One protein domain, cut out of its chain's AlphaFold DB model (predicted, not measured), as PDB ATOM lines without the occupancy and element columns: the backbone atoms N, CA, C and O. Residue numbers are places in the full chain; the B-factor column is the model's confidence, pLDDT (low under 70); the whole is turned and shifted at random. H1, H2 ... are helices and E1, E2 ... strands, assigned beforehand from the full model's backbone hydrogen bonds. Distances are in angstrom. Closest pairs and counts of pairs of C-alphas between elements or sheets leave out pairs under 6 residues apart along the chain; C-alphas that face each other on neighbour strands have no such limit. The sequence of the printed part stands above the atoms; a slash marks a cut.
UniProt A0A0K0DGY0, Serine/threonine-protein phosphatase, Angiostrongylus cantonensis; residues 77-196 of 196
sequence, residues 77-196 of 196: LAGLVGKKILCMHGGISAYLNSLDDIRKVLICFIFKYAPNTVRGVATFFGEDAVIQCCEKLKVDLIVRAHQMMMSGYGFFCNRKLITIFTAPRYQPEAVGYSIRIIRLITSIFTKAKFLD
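This is residues 77 to 196 of the 196 residues of the protein "Serine/threonine-protein phosphatase" of Angiostrongylus cantonensis (UniProt A0A0K0DGY0). A strongly twisted sheet of six short strands forms a wall, with helix H2 across one face, while H1 and H3 only graze it and long loops extend away from it. The 120 printed residues run E1 E2 H1 H2 E3 E4 E5 H3 E6; the sheet's order is E4 E5 E3 E2 E1 E6, mixed. The class is mixed, helices and strands, with under half of the residues in named elements. The whole is compact, radius of gyration of the C-alphas 14.4 A, spanning 39 by 38 by 28 A.

E1, residues 78 to 81, begins at C-alpha 78 (-44.277, 79.190, 127.412). E2 is 85 to 88, H1 99 to 103, and H2 127 to 137, 15.4 A long. E3 is 141 to 144, E4 153 to 156, E5 161 to 164, and H3 178 to 186, 13.6 A long. E6, 192 to 194, ends at C-alpha 194 (-40.747, 83.727, 122.727).

E1 and E2 form a hairpin, antiparallel, with N 81 and O 85 2.8 A apart. E6 is antiparallel to E1, with N 193 and O 80 2.9 A apart. E3 is parallel to E2, N 143 to O 86 2.8 A, and E5 to E3, N 164 to O 144 2.8 A. E4 and E5 form an antiparallel hairpin, N 154 to O 163 2.9 A. E2, H1, H2 and E3 make a strand-helix-strand unit, two parallel neighbour strands joined through helices, with a right-handed crossover. H2 is on the sheet, making two layers, a helix layer on one face; the C-alphas of Cys 134 and Leu 141 are its closest to E3, 7.0 A. Every O i to N i+4 pair is within hydrogen-bond range in H2, against 3 of 5 in H3 and 0 of 1 in H1, where 2 of 2 O i to N i+3 pairs are.

The farthest C-alphas, Asp 100 and Pro 172, are 40.3 A apart. The printed part has no cut; the links H1 to H2 and E5 to H3 are long. Confidence is low, pLDDT under 70, in residues 105 to 124 and 172 to 196.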
ATOM      1  N   LEU A  77     -44.073  75.862 124.814       88.56
ATOM      2  CA  LEU A  77     -44.619  75.581 126.152       88.56
ATOM      3  C   LEU A  77     -44.887  76.847 126.978       88.56
ATOM      4  O   LEU A  77     -45.749  76.845 127.858       88.56
ATOM      5  N   ALA A  78     -44.146  77.923 126.708       90.56
ATOM      6  CA  ALA A  78     -44.277  79.190 127.412       90.56
ATOM      7  C   ALA A  78     -43.973  80.387 126.501       90.56
ATOM      8  O   ALA A  78     -43.298  80.269 125.480       90.56
ATOM      9  N   GLY A  79     -44.447  81.564 126.899       89.50
ATOM     10  CA  GLY A  79     -44.104  82.845 126.286       89.50
ATOM     11  C   GLY A  79     -43.654  83.844 127.345       89.50
ATOM     12  O   GLY A  79     -44.209  83.867 128.441       89.50
ATOM     13  N   LEU A  80     -42.668  84.687 127.025       89.81
ATOM     14  CA  LEU A  80     -42.165  85.707 127.943       89.81
ATOM     15  C   LEU A  80     -42.468  87.112 127.419       89.81
ATOM     16  O   LEU A  80     -41.906  87.587 126.432       89.81
ATOM     17  N   VAL A  81     -43.333  87.839 128.115       86.94
ATOM     18  CA  VAL A  81     -43.791  89.154 127.661       86.94
ATOM     19  C   VAL A  81     -43.159  90.263 128.474       86.94
ATOM     20  O   VAL A  81     -43.102  90.218 129.699       86.94
ATOM     21  N   GLY A  82     -42.577  91.236 127.771       85.81
ATOM     22  CA  GLY A  82     -41.865  92.357 128.373       85.81
ATOM     23  C   GLY A  82     -40.669  91.933 129.225       85.81
ATOM     24  O   GLY A  82     -40.217  92.729 130.033       85.81
ATOM     25  N   LYS A  83     -40.179  90.689 129.082       88.44
ATOM     26  CA  LYS A  83     -39.218  90.035 129.995       88.44
ATOM     27  C   LYS A  83     -39.698  89.900 131.448       88.44
ATOM     28  O   LYS A  83     -38.902  89.552 132.310       88.44
ATOM     29  N   LYS A  84     -40.970  90.186 131.717       92.19
ATOM     30  CA  LYS A  84     -41.523  90.324 133.067       92.19
ATOM     31  C   LYS A  84     -42.769  89.491 133.310       92.19
ATOM     32  O   LYS A  84     -43.148  89.313 134.459       92.19
ATOM     33  N   ILE A  85     -43.401  88.979 132.262       92.38
ATOM     34  CA  ILE A  85     -44.642  88.223 132.374       92.38
ATOM     35  C   ILE A  85     -44.430  86.858 131.748       92.38
ATOM     36  O   ILE A  85     -44.199  86.762 130.542       92.38
ATOM     37  N   LEU A  86     -44.509  85.815 132.563       92.75
ATOM     38  CA  LEU A  86     -44.419  84.439 132.099       92.75
ATOM     39  C   LEU A  86     -45.819  83.919 131.780       92.75
ATOM     40  O   LEU A  86     -46.672  83.846 132.659       92.75
ATOM     41  N   CYS A  87     -46.054  83.546 130.530       92.31
ATOM     42  CA  CYS A  87     -47.289  82.924 130.073       92.31
ATOM     43  C   CYS A  87     -47.067  81.431 129.856       92.31
ATOM     44  O   CYS A  87     -46.133  81.058 129.151       92.31
ATOM     45  N   MET A  88     -47.933  80.586 130.404       90.06
ATOM     46  CA  MET A  88     -47.886  79.134 130.212       90.06
ATOM     47  C   MET A  88     -49.275  78.517 130.388       90.06
ATOM     48  O   MET A  88     -50.167  79.159 130.928       90.06
ATOM     49  N   HIS A  89     -49.486  77.278 129.951       89.31
ATOM     50  CA  HIS A  89     -50.799  76.641 130.109       89.31
ATOM     51  C   HIS A  89     -51.109  76.262 131.561       89.31
ATOM     52  O   HIS A  89     -52.113  76.671 132.149       89.31
ATOM     53  N   GLY A  90     -50.223  75.437 132.119       80.56
ATOM     54  CA  GLY A  90     -50.360  74.811 133.426       80.56
ATOM     55  C   GLY A  90     -49.933  75.740 134.555       80.56
ATOM     56  O   GLY A  90     -50.550  76.763 134.793       80.56
ATOM     57  N   GLY A  91     -48.902  75.369 135.303       75.69
ATOM     58  CA  GLY A  91     -48.433  76.150 136.447       75.69
ATOM     59  C   GLY A  91     -46.933  76.011 136.654       75.69
ATOM     60  O   GLY A  91     -46.225  75.541 135.775       75.69
ATOM     61  N   ILE A  92     -46.463  76.430 137.822       81.19
ATOM     62  CA  ILE A  92     -45.042  76.481 138.188       81.19
ATOM     63  C   ILE A  92     -44.509  75.154 138.749       81.19
ATOM     64  O   ILE A  92     -45.278  74.300 139.186       81.19
ATOM     65  N   SER A  93     -43.179  74.989 138.767       78.19
ATOM     66  CA  SER A  93     -42.489  73.794 139.283       78.19
ATOM     67  C   SER A  93     -41.395  74.107 140.280       78.19
ATOM     68  O   SER A  93     -40.632  75.042 140.070       78.19
ATOM     69  N   ALA A  94     -41.203  73.208 141.244       73.25
ATOM     70  CA  ALA A  94     -40.030  73.159 142.106       73.25
ATOM     71  C   ALA A  94     -38.727  73.027 141.315       73.25
ATOM     72  O   ALA A  94     -37.708  73.579 141.716       73.25
ATOM     73  N   TYR A  95     -38.772  72.322 140.182       77.38
ATOM     74  CA  TYR A  95     -37.619  72.070 139.319       77.38
ATOM     75  C   TYR A  95     -37.360  73.189 138.304       77.38
ATOM     76  O   TYR A  95     -36.376  73.132 137.575       77.38
ATOM     77  N   LEU A  96     -38.236  74.197 138.239       82.88
ATOM     78  CA  LEU A  96     -38.095  75.327 137.330       82.88
ATOM     79  C   LEU A  96     -37.187  76.375 137.987       82.88
ATOM     80  O   LEU A  96     -37.650  77.209 138.766       82.88
ATOM     81  N   ASN A  97     -35.887  76.301 137.699       85.69
ATOM     82  CA  ASN A  97     -34.878  77.181 138.296       85.69
ATOM     83  C   ASN A  97     -34.497  78.340 137.372       85.69
ATOM     84  O   ASN A  97     -34.091  79.401 137.840       85.69
ATOM     85  N   SER A  98     -34.654  78.151 136.066       89.81
ATOM     86  CA  SER A  98     -34.367  79.141 135.037       89.81
ATOM     87  C   SER A  98     -35.372  79.043 133.892       89.81
ATOM     88  O   SER A  98     -36.015  78.015 133.685       89.81
ATOM     89  N   LEU A  99     -35.482  80.108 133.098       86.50
ATOM     90  CA  LEU A  99     -36.295  80.081 131.877       86.50
ATOM     91  C   LEU A  99     -35.778  79.046 130.862       86.50
ATOM     92  O   LEU A  99     -36.565  78.516 130.082       86.50
ATOM     93  N   ASP A 100     -34.487  78.710 130.916       86.88
ATOM     94  CA  ASP A 100     -33.880  77.684 130.063       86.88
ATOM     95  C   ASP A 100     -34.337  76.272 130.413       86.88
ATOM     96  O   ASP A 100     -34.301  75.386 129.562       86.88
ATOM     97  N   ASP A 101     -34.811  76.041 131.637       85.19
ATOM     98  CA  ASP A 101     -35.336  74.732 132.010       85.19
ATOM     99  C   ASP A 101     -36.646  74.434 131.277       85.19
ATOM    100  O   ASP A 101     -36.903  73.280 130.954       85.19
ATOM    101  N   ILE A 102     -37.421  75.460 130.906       82.88
ATOM    102  CA  ILE A 102     -38.640  75.307 130.094       82.88
ATOM    103  C   ILE A 102     -38.304  74.726 128.716       82.88
ATOM    104  O   ILE A 102     -39.031  73.868 128.219       82.88
ATOM    105  N   ARG A 103     -37.179  75.141 128.127       74.88
ATOM    106  CA  ARG A 103     -36.713  74.689 126.803       74.88
ATOM    107  C   ARG A 103     -36.311  73.217 126.785       74.88
ATOM    108  O   ARG A 103     -36.329  72.577 125.742       74.88
ATOM    109  N   LYS A 104     -35.947  72.673 127.948       70.62
ATOM    110  CA  LYS A 104     -35.512  71.279 128.118       70.62
ATOM    111  C   LYS A 104     -36.680  70.325 128.385       70.62
ATOM    112  O   LYS A 104     -36.480  69.113 128.456       70.62
ATOM    113  N   VAL A 105     -37.895  70.844 128.567       68.62
ATOM    114  CA  VAL A 105     -39.080  70.037 128.869       68.62
ATOM    115  C   VAL A 105     -39.710  69.527 127.572       68.62
ATOM    116  O   VAL A 105     -40.115  70.298 126.713       68.62
ATOM    117  N   LEU A 106     -39.865  68.205 127.461       53.38
ATOM    118  CA  LEU A 106     -40.532  67.559 126.320       53.38
ATOM    119  C   LEU A 106     -42.066  67.506 126.461       53.38
ATOM    120  O   LEU A 106     -42.774  67.235 125.491       53.38
ATOM    121  N   ILE A 107     -42.602  67.713 127.674       55.06
ATOM    122  CA  ILE A 107     -44.016  67.471 127.999       55.06
ATOM    123  C   ILE A 107     -44.573  68.569 128.920       55.06
ATOM    124  O   ILE A 107     -44.098  68.757 130.037       55.06
ATOM    125  N   CYS A 108     -45.680  69.198 128.510       50.91
ATOM    126  CA  CYS A 108     -46.394  70.274 129.225       50.91
ATOM    127  C   CYS A 108     -46.893  69.913 130.654       50.91
ATOM    128  O   CYS A 108     -47.387  70.771 131.383       50.91
ATOM    129  N   PHE A 109     -46.772  68.651 131.078       51.19
ATOM    130  CA  PHE A 109     -47.225  68.138 132.379       51.19
ATOM    131  C   PHE A 109     -46.228  68.330 133.534       51.19
ATOM    132  O   PHE A 109     -46.565  68.043 134.686       51.19
ATOM    133  N   ILE A 110     -44.993  68.751 133.255       48.06
ATOM    134  CA  ILE A 110     -43.890  68.696 134.224       48.06
ATOM    135  C   ILE A 110     -43.559  70.092 134.734       48.06
ATOM    136  O   ILE A 110     -42.449  70.582 134.573       48.06
ATOM    137  N   PHE A 111     -44.518  70.721 135.404       48.06
ATOM    138  CA  PHE A 111     -44.165  71.753 136.361       48.06
ATOM    139  C   PHE A 111     -44.865  71.438 137.697       48.06
ATOM    140  O   PHE A 111     -46.081  71.551 137.818       48.06
ATOM    141  N   LYS A 112     -44.107  70.852 138.639       51.09
ATOM    142  CA  LYS A 112     -44.565  70.157 139.858       51.09
ATOM    143  C   LYS A 112     -43.905  70.683 141.148       51.09
ATOM    144  O   LYS A 112     -42.699  70.905 141.123       51.09
ATOM    145  N   TYR A 113     -44.663  70.800 142.251       42.34
ATOM    146  CA  TYR A 113     -44.192  71.024 143.641       42.34
ATOM    147  C   TYR A 113     -44.603  69.899 144.655       42.34
ATOM    148  O   TYR A 113     -43.826  69.652 145.564       42.34
ATOM    149  N   ALA A 114     -45.726  69.158 144.499       37.47
ATOM    150  CA  ALA A 114     -46.113  67.898 145.225       37.47
ATOM    151  C   ALA A 114     -47.410  67.185 144.694       37.47
ATOM    152  O   ALA A 114     -48.384  67.879 144.425       37.47
ATOM    153  N   PRO A 115     -47.509  65.842 144.552       39.53
ATOM    154  CA  PRO A 115     -48.565  65.129 143.788       39.53
ATOM    155  C   PRO A 115     -50.037  65.497 144.110       39.53
ATOM    156  O   PRO A 115     -50.448  65.587 145.259       39.53
ATOM    157  N   ASN A 116     -50.850  65.680 143.062       45.16
ATOM    158  CA  ASN A 116     -52.269  66.051 143.077       45.16
ATOM    159  C   ASN A 116     -53.138  64.793 143.162       45.16
ATOM    160  O   ASN A 116     -53.309  64.066 142.181       45.16
ATOM    161  N   THR A 117     -53.727  64.585 144.334       39.75
ATOM    162  CA  THR A 117     -54.595  63.447 144.660       39.75
ATOM    163  C   THR A 117     -55.990  63.522 144.028       39.75
ATOM    164  O   THR A 117     -56.676  62.510 143.981       39.75
ATOM    165  N   VAL A 118     -56.408  64.675 143.483       47.50
ATOM    166  CA  VAL A 118     -57.730  64.862 142.846       47.50
ATOM    167  C   VAL A 118     -57.726  64.440 141.375       47.50
ATOM    168  O   VAL A 118     -58.735  63.975 140.856       47.50
ATOM    169  N   ARG A 119     -56.599  64.609 140.673       46.31
ATOM    170  CA  ARG A 119     -56.479  64.271 139.240       46.31
ATOM    171  C   ARG A 119     -55.625  63.034 138.959       46.31
ATOM    172  O   ARG A 119     -55.549  62.619 137.809       46.31
ATOM    173  N   GLY A 120     -54.919  62.500 139.958       39.53
ATOM    174  CA  GLY A 120     -53.922  61.437 139.771       39.53
ATOM    175  C   GLY A 120     -52.658  61.879 139.010       39.53
ATOM    176  O   GLY A 120     -51.734  61.089 138.849       39.53
ATOM    177  N   VAL A 121     -52.594  63.143 138.556       40.09
ATOM    178  CA  VAL A 121     -51.475  63.796 137.850       40.09
ATOM    179  C   VAL A 121     -51.487  65.307 138.183       40.09
ATOM    180  O   VAL A 121     -52.560  65.883 138.355       40.09
ATOM    181  N   ALA A 122     -50.315  65.963 138.220       47.53
ATOM    182  CA  ALA A 122     -50.048  67.375 138.616       47.53
ATOM    183  C   ALA A 122     -49.868  67.599 140.132       47.53
ATOM    184  O   ALA A 122     -49.732  66.616 140.843       47.53
ATOM    185  N   THR A 123     -49.762  68.850 140.614       50.94
ATOM    186  CA  THR A 123     -49.459  69.215 142.020       50.94
ATOM    187  C   THR A 123     -50.132  70.515 142.473       50.94
ATOM    188  O   THR A 123     -50.295  71.400 141.634       50.94
ATOM    189  N   PHE A 124     -50.442  70.688 143.765       62.12
ATOM    190  CA  PHE A 124     -50.836  71.996 144.330       62.12
ATOM    191  C   PHE A 124     -49.596  72.832 144.697       62.12
ATOM    192  O   PHE A 124     -48.554  72.274 145.036       62.12
ATOM    193  N   PHE A 125     -49.694  74.160 144.611       73.50
ATOM    194  CA  PHE A 125     -48.645  75.083 145.052       73.50
ATOM    195  C   PHE A 125     -49.272  76.261 145.807       73.50
ATOM    196  O   PHE A 125     -50.349  76.730 145.438       73.50
ATOM    197  N   GLY A 126     -48.615  76.697 146.885       85.00
ATOM    198  CA  GLY A 126     -49.029  77.848 147.693       85.00
ATOM    199  C   GLY A 126     -48.463  79.172 147.175       85.00
ATOM    200  O   GLY A 126     -47.777  79.212 146.150       85.00
ATOM    201  N   GLU A 127     -48.727  80.258 147.903       91.06
ATOM    202  CA  GLU A 127     -48.215  81.593 147.563       91.06
ATOM    203  C   GLU A 127     -46.683  81.645 147.568       91.06
ATOM    204  O   GLU A 127     -46.095  82.178 146.628       91.06
ATOM    205  N   ASP A 128     -46.032  80.995 148.538       89.81
ATOM    206  CA  ASP A 128     -44.566  80.956 148.648       89.81
ATOM    207  C   ASP A 128     -43.897  80.412 147.383       89.81
ATOM    208  O   ASP A 128     -42.892  80.946 146.918       89.81
ATOM    209  N   ALA A 129     -44.484  79.379 146.774       89.69
ATOM    210  CA  ALA A 129     -43.969  78.809 145.536       89.69
ATOM    211  C   ALA A 129     -44.070  79.805 144.370       89.69
ATOM    212  O   ALA A 129     -43.154  79.887 143.552       89.69
ATOM    213  N   VAL A 130     -45.156  80.585 144.301       91.69
ATOM    214  CA  VAL A 130     -45.333  81.637 143.285       91.69
ATOM    215  C   VAL A 130     -44.313  82.749 143.484       91.69
ATOM    216  O   VAL A 130     -43.671  83.149 142.516       91.69
ATOM    217  N   ILE A 131     -44.123  83.208 144.722       93.38
ATOM    218  CA  ILE A 131     -43.143  84.246 145.065       93.38
ATOM    219  C   ILE A 131     -41.740  83.789 144.664       93.38
ATOM    220  O   ILE A 131     -41.091  84.457 143.859       93.38
ATOM    221  N   GLN A 132     -41.324  82.608 145.124       91.62
ATOM    222  CA  GLN A 132     -40.010  82.047 144.816       91.62
ATOM    223  C   GLN A 132     -39.810  81.842 143.313       91.62
ATOM    224  O   GLN A 132     -38.729  82.103 142.791       91.62
ATOM    225  N   CYS A 133     -40.831  81.369 142.595       91.31
ATOM    226  CA  CYS A 133     -40.738  81.187 141.150       91.31
ATOM    227  C   CYS A 133     -40.567  82.533 140.429       91.31
ATOM    228  O   CYS A 133     -39.682  82.665 139.582       91.31
ATOM    229  N   CYS A 134     -41.347  83.550 140.806       93.75
ATOM    230  CA  CYS A 134     -41.210  84.902 140.268       93.75
ATOM    231  C   CYS A 134     -39.809  85.481 140.517       93.75
ATOM    232  O   CYS A 134     -39.197  86.017 139.594       93.75
ATOM    233  N   GLU A 135     -39.272  85.318 141.727       94.19
ATOM    234  CA  GLU A 135     -37.924  85.764 142.089       94.19
ATOM    235  C   GLU A 135     -36.839  85.041 141.284       94.19
ATOM    236  O   GLU A 135     -36.014  85.692 140.638       94.19
ATOM    237  N   LYS A 136     -36.876  83.700 141.250       93.00
ATOM    238  CA  LYS A 136     -35.915  82.867 140.508       93.00
ATOM    239  C   LYS A 136     -35.886  83.217 139.023       93.00
ATOM    240  O   LYS A 136     -34.818  83.400 138.441       93.00
ATOM    241  N   LEU A 137     -37.064  83.336 138.412       92.56
ATOM    242  CA  LEU A 137     -37.204  83.601 136.979       92.56
ATOM    243  C   LEU A 137     -37.130  85.095 136.631       92.56
ATOM    244  O   LEU A 137     -37.136  85.442 135.450       92.56
ATOM    245  N   LYS A 138     -37.035  85.970 137.641       95.31
ATOM    246  CA  LYS A 138     -36.995  87.435 137.513       95.31
ATOM    247  C   LYS A 138     -38.212  88.012 136.775       95.31
ATOM    248  O   LYS A 138     -38.088  88.989 136.028       95.31
ATOM    249  N   VAL A 139     -39.383  87.418 137.004       94.25
ATOM    250  CA  VAL A 139     -40.675  87.844 136.446       94.25
ATOM    251  C   VAL A 139     -41.554  88.471 137.524       94.25
ATOM    252  O   VAL A 139     -41.463  88.141 138.701       94.25
ATOM    253  N   ASP A 140     -42.424  89.381 137.108       94.38
ATOM    254  CA  ASP A 140     -43.315  90.125 137.996       94.38
ATOM    255  C   ASP A 140     -44.707  89.466 138.073       94.38
ATOM    256  O   ASP A 140     -45.411  89.622 139.073       94.38
ATOM    257  N   LEU A 141     -45.096  88.719 137.029       93.50
ATOM    258  CA  LEU A 141     -46.410  88.088 136.887       93.50
ATOM    259  C   LEU A 141     -46.325  86.752 136.139       93.50
ATOM    260  O   LEU A 141     -45.673  86.645 135.100       93.50
ATOM    261  N   ILE A 142     -47.083  85.766 136.613       92.69
ATOM    262  CA  ILE A 142     -47.368  84.523 135.896       92.69
ATOM    263  C   ILE A 142     -48.817  84.543 135.399       92.69
ATOM    264  O   ILE A 142     -49.756  84.753 136.167       92.69
ATOM    265  N   VAL A 143     -49.005  84.303 134.107       93.12
ATOM    266  CA  VAL A 143     -50.309  84.166 133.455       93.12
ATOM    267  C   VAL A 143     -50.484  82.712 133.047       93.12
ATOM    268  O   VAL A 143     -49.691  82.185 132.263       93.12
ATOM    269  N   ARG A 144     -51.537  82.073 133.553       92.12
ATOM    270  CA  ARG A 144     -51.841  80.673 133.253       92.12
ATOM    271  C   ARG A 144     -53.288  80.409 132.867       92.12
ATOM    272  O   ARG A 144     -54.143  81.273 133.033       92.12
ATOM    273  N   ALA A 145     -53.565  79.193 132.400       88.81
ATOM    274  CA  ALA A 145     -54.905  78.691 132.114       88.81
ATOM    275  C   ALA A 145     -55.190  77.393 132.891       88.81
ATOM    276  O   ALA A 145     -54.871  77.297 134.080       88.81
ATOM    277  N   HIS A 146     -55.796  76.389 132.250       85.75
ATOM    278  CA  HIS A 146     -55.969  75.009 132.731       85.75
ATOM    279  C   HIS A 146     -56.920  74.769 133.930       85.75
ATOM    280  O   HIS A 146     -57.401  73.648 134.116       85.75
ATOM    281  N   GLN A 147     -57.241  75.778 134.745       84.12
ATOM    282  CA  GLN A 147     -58.265  75.676 135.796       84.12
ATOM    283  C   GLN A 147     -59.470  76.552 135.449       84.12
ATOM    284  O   GLN A 147     -59.308  77.728 135.127       84.12
ATOM    285  N   MET A 148     -60.672  75.970 135.526       83.12
ATOM    286  CA  MET A 148     -61.919  76.709 135.330       83.12
ATOM    287  C   MET A 148     -62.065  77.765 136.426       83.12
ATOM    288  O   MET A 148     -61.863  77.476 137.604       83.12
ATOM    289  N   MET A 149     -62.398  78.986 136.014       82.81
ATOM    290  CA  MET A 149     -62.671  80.112 136.899       82.81
ATOM    291  C   MET A 149     -64.112  80.556 136.669       82.81
ATOM    292  O   MET A 149     -64.477  80.827 135.525       82.81
ATOM    293  N   MET A 150     -64.908  80.676 137.736       75.56
ATOM    294  CA  MET A 150     -66.331  81.050 137.642       75.56
ATOM    295  C   MET A 150     -66.546  82.357 136.870       75.56
ATOM    296  O   MET A 150     -67.438  82.447 136.032       75.56
ATOM    297  N   SER A 151     -65.671  83.341 137.097       79.19
ATOM    298  CA  SER A 151     -65.687  84.648 136.420       79.19
ATOM    299  C   SER A 151     -64.843  84.684 135.135       79.19
ATOM    300  O   SER A 151     -64.587  85.755 134.584       79.19
ATOM    301  N   GLY A 152     -64.330  83.537 134.680       80.19
ATOM    302  CA  GLY A 152     -63.395  83.417 133.558       80.19
ATOM    303  C   GLY A 152     -61.954  83.850 133.865       80.19
ATOM    304  O   GLY A 152     -61.059  83.605 133.063       80.19
ATOM    305  N   TYR A 153     -61.683  84.453 135.024       87.94
ATOM    306  CA  TYR A 153     -60.326  84.678 135.521       87.94
ATOM    307  C   TYR A 153     -60.285  84.710 137.054       87.94
ATOM    308  O   TYR A 153     -61.317  84.886 137.701       87.94
ATOM    309  N   GLY A 154     -59.090  84.574 137.627       88.25
ATOM    310  CA  GLY A 154     -58.855  84.699 139.065       88.25
ATOM    311  C   GLY A 154     -57.416  85.104 139.367       88.25
ATOM    312  O   GLY A 154     -56.487  84.591 138.746       88.25
ATOM    313  N   PHE A 155     -57.233  86.037 140.303       90.69
ATOM    314  CA  PHE A 155     -55.913  86.405 140.821       90.69
ATOM    315  C   PHE A 155     -55.548  85.546 142.031       90.69
ATOM    316  O   PHE A 155     -56.415  85.146 142.803       90.69
ATOM    317  N   PHE A 156     -54.251  85.321 142.213       91.00
ATOM    318  CA  PHE A 156     -53.673  84.601 143.342       91.00
ATOM    319  C   PHE A 156     -52.351  85.259 143.767       91.00
ATOM    320  O   PHE A 156     -51.727  85.953 142.955       91.00
ATOM    321  N   CYS A 157     -51.929  85.047 145.022       92.62
ATOM    322  CA  CYS A 157     -50.648  85.510 145.564       92.62
ATOM    323  C   CYS A 157     -50.410  87.010 145.327       92.62
ATOM    324  O   CYS A 157     -49.556  87.409 144.535       92.62
ATOM    325  N   ASN A 158     -51.246  87.856 145.937       91.69
ATOM    326  CA  ASN A 158     -51.202  89.316 145.772       91.69
ATOM    327  C   ASN A 158     -51.036  89.767 144.299       91.69
ATOM    328  O   ASN A 158     -50.226  90.634 143.969       91.69
ATOM    329  N   ARG A 159     -51.788  89.126 143.391       91.44
ATOM    330  CA  ARG A 159     -51.797  89.377 141.936       91.44
ATOM    331  C   ARG A 159     -50.493  89.033 141.199       91.44
ATOM    332  O   ARG A 159     -50.353  89.430 140.045       91.44
ATOM    333  N   LYS A 160     -49.581  88.259 141.798       93.06
ATOM    334  CA  LYS A 160     -48.398  87.690 141.118       93.06
ATOM    335  C   LYS A 160     -48.737  86.518 140.202       93.06
ATOM    336  O   LYS A 160     -47.919  86.144 139.363       93.06
ATOM    337  N   LEU A 161     -49.939  85.957 140.324       93.12
ATOM    338  CA  LEU A 161     -50.464  84.962 139.399       93.12
ATOM    339  C   LEU A 161     -51.894  85.310 138.989       93.12
ATOM    340  O   LEU A 161     -52.716  85.702 139.819       93.12
ATOM    341  N   ILE A 162     -52.194  85.136 137.704       93.19
ATOM    342  CA  ILE A 162     -53.555  85.177 137.172       93.19
ATOM    343  C   ILE A 162     -53.846  83.889 136.403       93.19
ATOM    344  O   ILE A 162     -53.077  83.481 135.530       93.19
ATOM    345  N   THR A 163     -54.979  83.270 136.714       90.94
ATOM    346  CA  THR A 163     -55.542  82.175 135.927       90.94
ATOM    347  C   THR A 163     -56.641  82.710 135.029       90.94
ATOM    348  O   THR A 163     -57.480  83.488 135.476       90.94
ATOM    349  N   ILE A 164     -56.637  82.289 133.769       90.06
ATOM    350  CA  ILE A 164     -57.550  82.732 132.724       90.06
ATOM    351  C   ILE A 164     -58.233  81.515 132.099       90.06
ATOM    352  O   ILE A 164     -57.586  80.524 131.773       90.06
ATOM    353  N   PHE A 165     -59.545  81.598 131.903       87.25
ATOM    354  CA  PHE A 165     -60.360  80.530 131.347       87.25
ATOM    355  C   PHE A 165     -61.390  81.093 130.363       87.25
ATOM    356  O   PHE A 165     -62.242  81.906 130.721       87.25
ATOM    357  N   THR A 166     -61.302  80.670 129.101       86.81
ATOM    358  CA  THR A 166     -62.023  81.307 127.986       86.81
ATOM    359  C   THR A 166     -63.142  80.464 127.385       86.81
ATOM    360  O   THR A 166     -63.761  80.928 126.430       86.81
ATOM    361  N   ALA A 167     -63.427  79.275 127.929       84.12
ATOM    362  CA  ALA A 167     -64.552  78.430 127.518       84.12
ATOM    363  C   ALA A 167     -65.796  78.756 128.373       84.12
ATOM    364  O   ALA A 167     -65.919  78.272 129.501       84.12
ATOM    365  N   PRO A 168     -66.716  79.614 127.899       76.69
ATOM    366  CA  PRO A 168     -67.890  79.986 128.675       76.69
ATOM    367  C   PRO A 168     -68.846  78.794 128.768       76.69
ATOM    368  O   PRO A 168     -68.892  77.971 127.854       76.69
ATOM    369  N   ARG A 169     -69.621  78.702 129.856       72.38
ATOM    370  CA  ARG A 169     -70.553  77.585 130.101       72.38
ATOM    371  C   ARG A 169     -69.897  76.199 130.073       72.38
ATOM    372  O   ARG A 169     -70.560  75.208 129.789       72.38
ATOM    373  N   TYR A 170     -68.601  76.123 130.385       73.12
ATOM    374  CA  TYR A 170     -67.919  74.843 130.595       73.12
ATOM    375  C   TYR A 170     -68.606  74.008 131.689       73.12
ATOM    376  O   TYR A 170     -68.644  72.785 131.609       73.12
ATOM    377  N   GLN A 171     -69.199  74.685 132.675       70.75
ATOM    378  CA  GLN A 171     -70.255  74.149 133.531       70.75
ATOM    379  C   GLN A 171     -71.508  75.022 133.366       70.75
ATOM    380  O   GLN A 171     -71.348  76.219 133.091       70.75
ATOM    381  N   PRO A 172     -72.728  74.466 133.495       64.94
ATOM    382  CA  PRO A 172     -73.978  75.206 133.290       64.94
ATOM    383  C   PRO A 172     -74.061  76.528 134.072       64.94
ATOM    384  O   PRO A 172     -74.633  77.500 133.581       64.94
ATOM    385  N   GLU A 173     -73.425  76.590 135.242       60.38
ATOM    386  CA  GLU A 173     -73.423  77.721 136.171       60.38
ATOM    387  C   GLU A 173     -72.321  78.762 135.876       60.38
ATOM    388  O   GLU A 173     -72.304  79.842 136.468       60.38
ATOM    389  N   ALA A 174     -71.377  78.467 134.974       57.03
ATOM    390  CA  ALA A 174     -70.217  79.318 134.714       57.03
ATOM    391  C   ALA A 174     -70.531  80.449 133.712       57.03
ATOM    392  O   ALA A 174     -70.708  80.223 132.508       57.03
ATOM    393  N   VAL A 175     -70.507  81.698 134.190       55.78
ATOM    394  CA  VAL A 175     -70.757  82.914 133.396       55.78
ATOM    395  C   VAL A 175     -69.438  83.449 132.814       55.78
ATOM    396  O   VAL A 175     -68.888  84.454 133.255       55.78
ATOM    397  N   GLY A 176     -68.877  82.754 131.824       51.72
ATOM    398  CA  GLY A 176     -67.653  83.203 131.148       51.72
ATOM    399  C   GLY A 176     -67.916  84.321 130.127       51.72
ATOM    400  O   GLY A 176     -68.715  84.144 129.211       51.72
ATOM    401  N   TYR A 177     -67.203  85.450 130.221       53.03
ATOM    402  CA  TYR A 177     -67.164  86.487 129.175       53.03
ATOM    403  C   TYR A 177     -65.829  86.431 128.413       53.03
ATOM    404  O   TYR A 177     -64.900  87.188 128.708       53.03
ATOM    405  N   SER A 178     -65.724  85.561 127.404       50.69
ATOM    406  CA  SER A 178     -64.479  85.305 126.649       50.69
ATOM    407  C   SER A 178     -63.862  86.557 126.001       50.69
ATOM    408  O   SER A 178     -62.649  86.635 125.831       50.69
ATOM    409  N   ILE A 179     -64.675  87.567 125.675       41.47
ATOM    410  CA  ILE A 179     -64.250  88.762 124.922       41.47
ATOM    411  C   ILE A 179     -63.612  89.842 125.825       41.47
ATOM    412  O   ILE A 179     -62.700  90.546 125.388       41.47
ATOM    413  N   ARG A 180     -64.019  89.970 127.100       37.91
ATOM    414  CA  ARG A 180     -63.471  90.994 128.027       37.91
ATOM    415  C   ARG A 180     -62.059  90.657 128.519       37.91
ATOM    416  O   ARG A 180     -61.258  91.560 128.749       37.91
ATOM    417  N   ILE A 181     -61.743  89.368 128.612       48.56
ATOM    418  CA  ILE A 181     -60.462  88.832 129.096       48.56
ATOM    419  C   ILE A 181     -59.299  89.204 128.165       48.56
ATOM    420  O   ILE A 181     -58.230  89.602 128.622       48.56
ATOM    421  N   ILE A 182     -59.531  89.177 126.851       43.78
ATOM    422  CA  ILE A 182     -58.530  89.547 125.840       43.78
ATOM    423  C   ILE A 182     -58.105  91.017 126.006       43.78
ATOM    424  O   ILE A 182     -56.930  91.346 125.836       43.78
ATOM    425  N   ARG A 183     -59.036  91.902 126.397       36.59
ATOM    426  CA  ARG A 183     -58.773  93.336 126.612       36.59
ATOM    427  C   ARG A 183     -57.934  93.608 127.872       36.59
ATOM    428  O   ARG A 183     -57.138  94.541 127.870       36.59
ATOM    429  N   LEU A 184     -58.066  92.768 128.907       41.31
ATOM    430  CA  LEU A 184     -57.262  92.837 130.137       41.31
ATOM    431  C   LEU A 184     -55.795  92.443 129.882       41.31
ATOM    432  O   LEU A 184     -54.882  93.059 130.418       41.31
ATOM    433  N   ILE A 185     -55.572  91.442 129.023       46.59
ATOM    434  CA  ILE A 185     -54.227  91.008 128.616       46.59
ATOM    435  C   ILE A 185     -53.608  92.046 127.669       46.59
ATOM    436  O   ILE A 185     -52.436  92.367 127.765       46.59
ATOM    437  N   THR A 186     -54.371  92.669 126.777       38.72
ATOM    438  CA  THR A 186     -53.783  93.594 125.791       38.72
ATOM    439  C   THR A 186     -53.364  94.963 126.322       38.72
ATOM    440  O   THR A 186     -52.498  95.578 125.703       38.72
ATOM    441  N   SER A 187     -53.878  95.434 127.467       38.00
ATOM    442  CA  SER A 187     -53.322  96.635 128.121       38.00
ATOM    443  C   SER A 187     -51.951  96.384 128.760       38.00
ATOM    444  O   SER A 187     -51.179  97.321 128.945       38.00
ATOM    445  N   ILE A 188     -51.626  95.120 129.052       43.88
ATOM    446  CA  ILE A 188     -50.386  94.706 129.713       43.88
ATOM    447  C   ILE A 188     -49.274  94.371 128.678       43.88
ATOM    448  O   ILE A 188     -48.085  94.438 128.985       43.88
ATOM    449  N   PHE A 189     -49.622  94.036 127.428       44.44
ATOM    450  CA  PHE A 189     -48.713  93.373 126.480       44.44
ATOM    451  C   PHE A 189     -48.418  94.252 125.254       44.44
ATOM    452  O   PHE A 189     -49.121  94.186 124.247       44.44
ATOM    453  N   THR A 190     -47.335  95.037 125.288       41.72
ATOM    454  CA  THR A 190     -46.839  95.752 124.090       41.72
ATOM    455  C   THR A 190     -45.622  95.107 123.415       41.72
ATOM    456  O   THR A 190     -45.373  95.415 122.251       41.72
ATOM    457  N   LYS A 191     -44.886  94.171 124.046       41.62
ATOM    458  CA  LYS A 191     -43.726  93.480 123.427       41.62
ATOM    459  C   LYS A 191     -43.505  92.065 124.000       41.62
ATOM    460  O   LYS A 191     -42.902  91.932 125.062       41.62
ATOM    461  N   ALA A 192     -43.954  91.009 123.316       40.38
ATOM    462  CA  ALA A 192     -43.645  89.614 123.672       40.38
ATOM    463  C   ALA A 192     -42.366  89.108 122.974       40.38
ATOM    464  O   ALA A 192     -42.164  89.401 121.798       40.38
ATOM    465  N   LYS A 193     -41.514  88.347 123.679       45.25
ATOM    466  CA  LYS A 193     -40.436  87.528 123.096       45.25
ATOM    467  C   LYS A 193     -40.681  86.058 123.461       45.25
ATOM    468  O   LYS A 193     -40.978  85.747 124.610       45.25
ATOM    469  N   PHE A 194     -40.575  85.161 122.490       44.91
ATOM    470  CA  PHE A 194     -40.747  83.727 122.727       44.91
ATOM    471  C   PHE A 194     -39.447  83.125 123.248       44.91
ATOM    472  O   PHE A 194     -38.357  83.585 122.900       44.91
ATOM    473  N   LEU A 195     -39.587  82.174 124.167       38.75
ATOM    474  CA  LEU A 195     -38.487  81.331 124.606       38.75
ATOM    475  C   LEU A 195     -38.518  80.111 123.690       38.75
ATOM    476  O   LEU A 195     -39.177  79.126 124.006       38.75
ATOM    477  N   ASP A 196     -37.881  80.253 122.530       34.00
ATOM    478  CA  ASP A 196     -37.514  79.128 121.664       34.00
ATOM    479  C   ASP A 196     -36.374  78.353 122.329       34.00
ATOM    480  O   ASP A 196     -35.478  79.045 122.885       34.00
TER     481      ASP A 196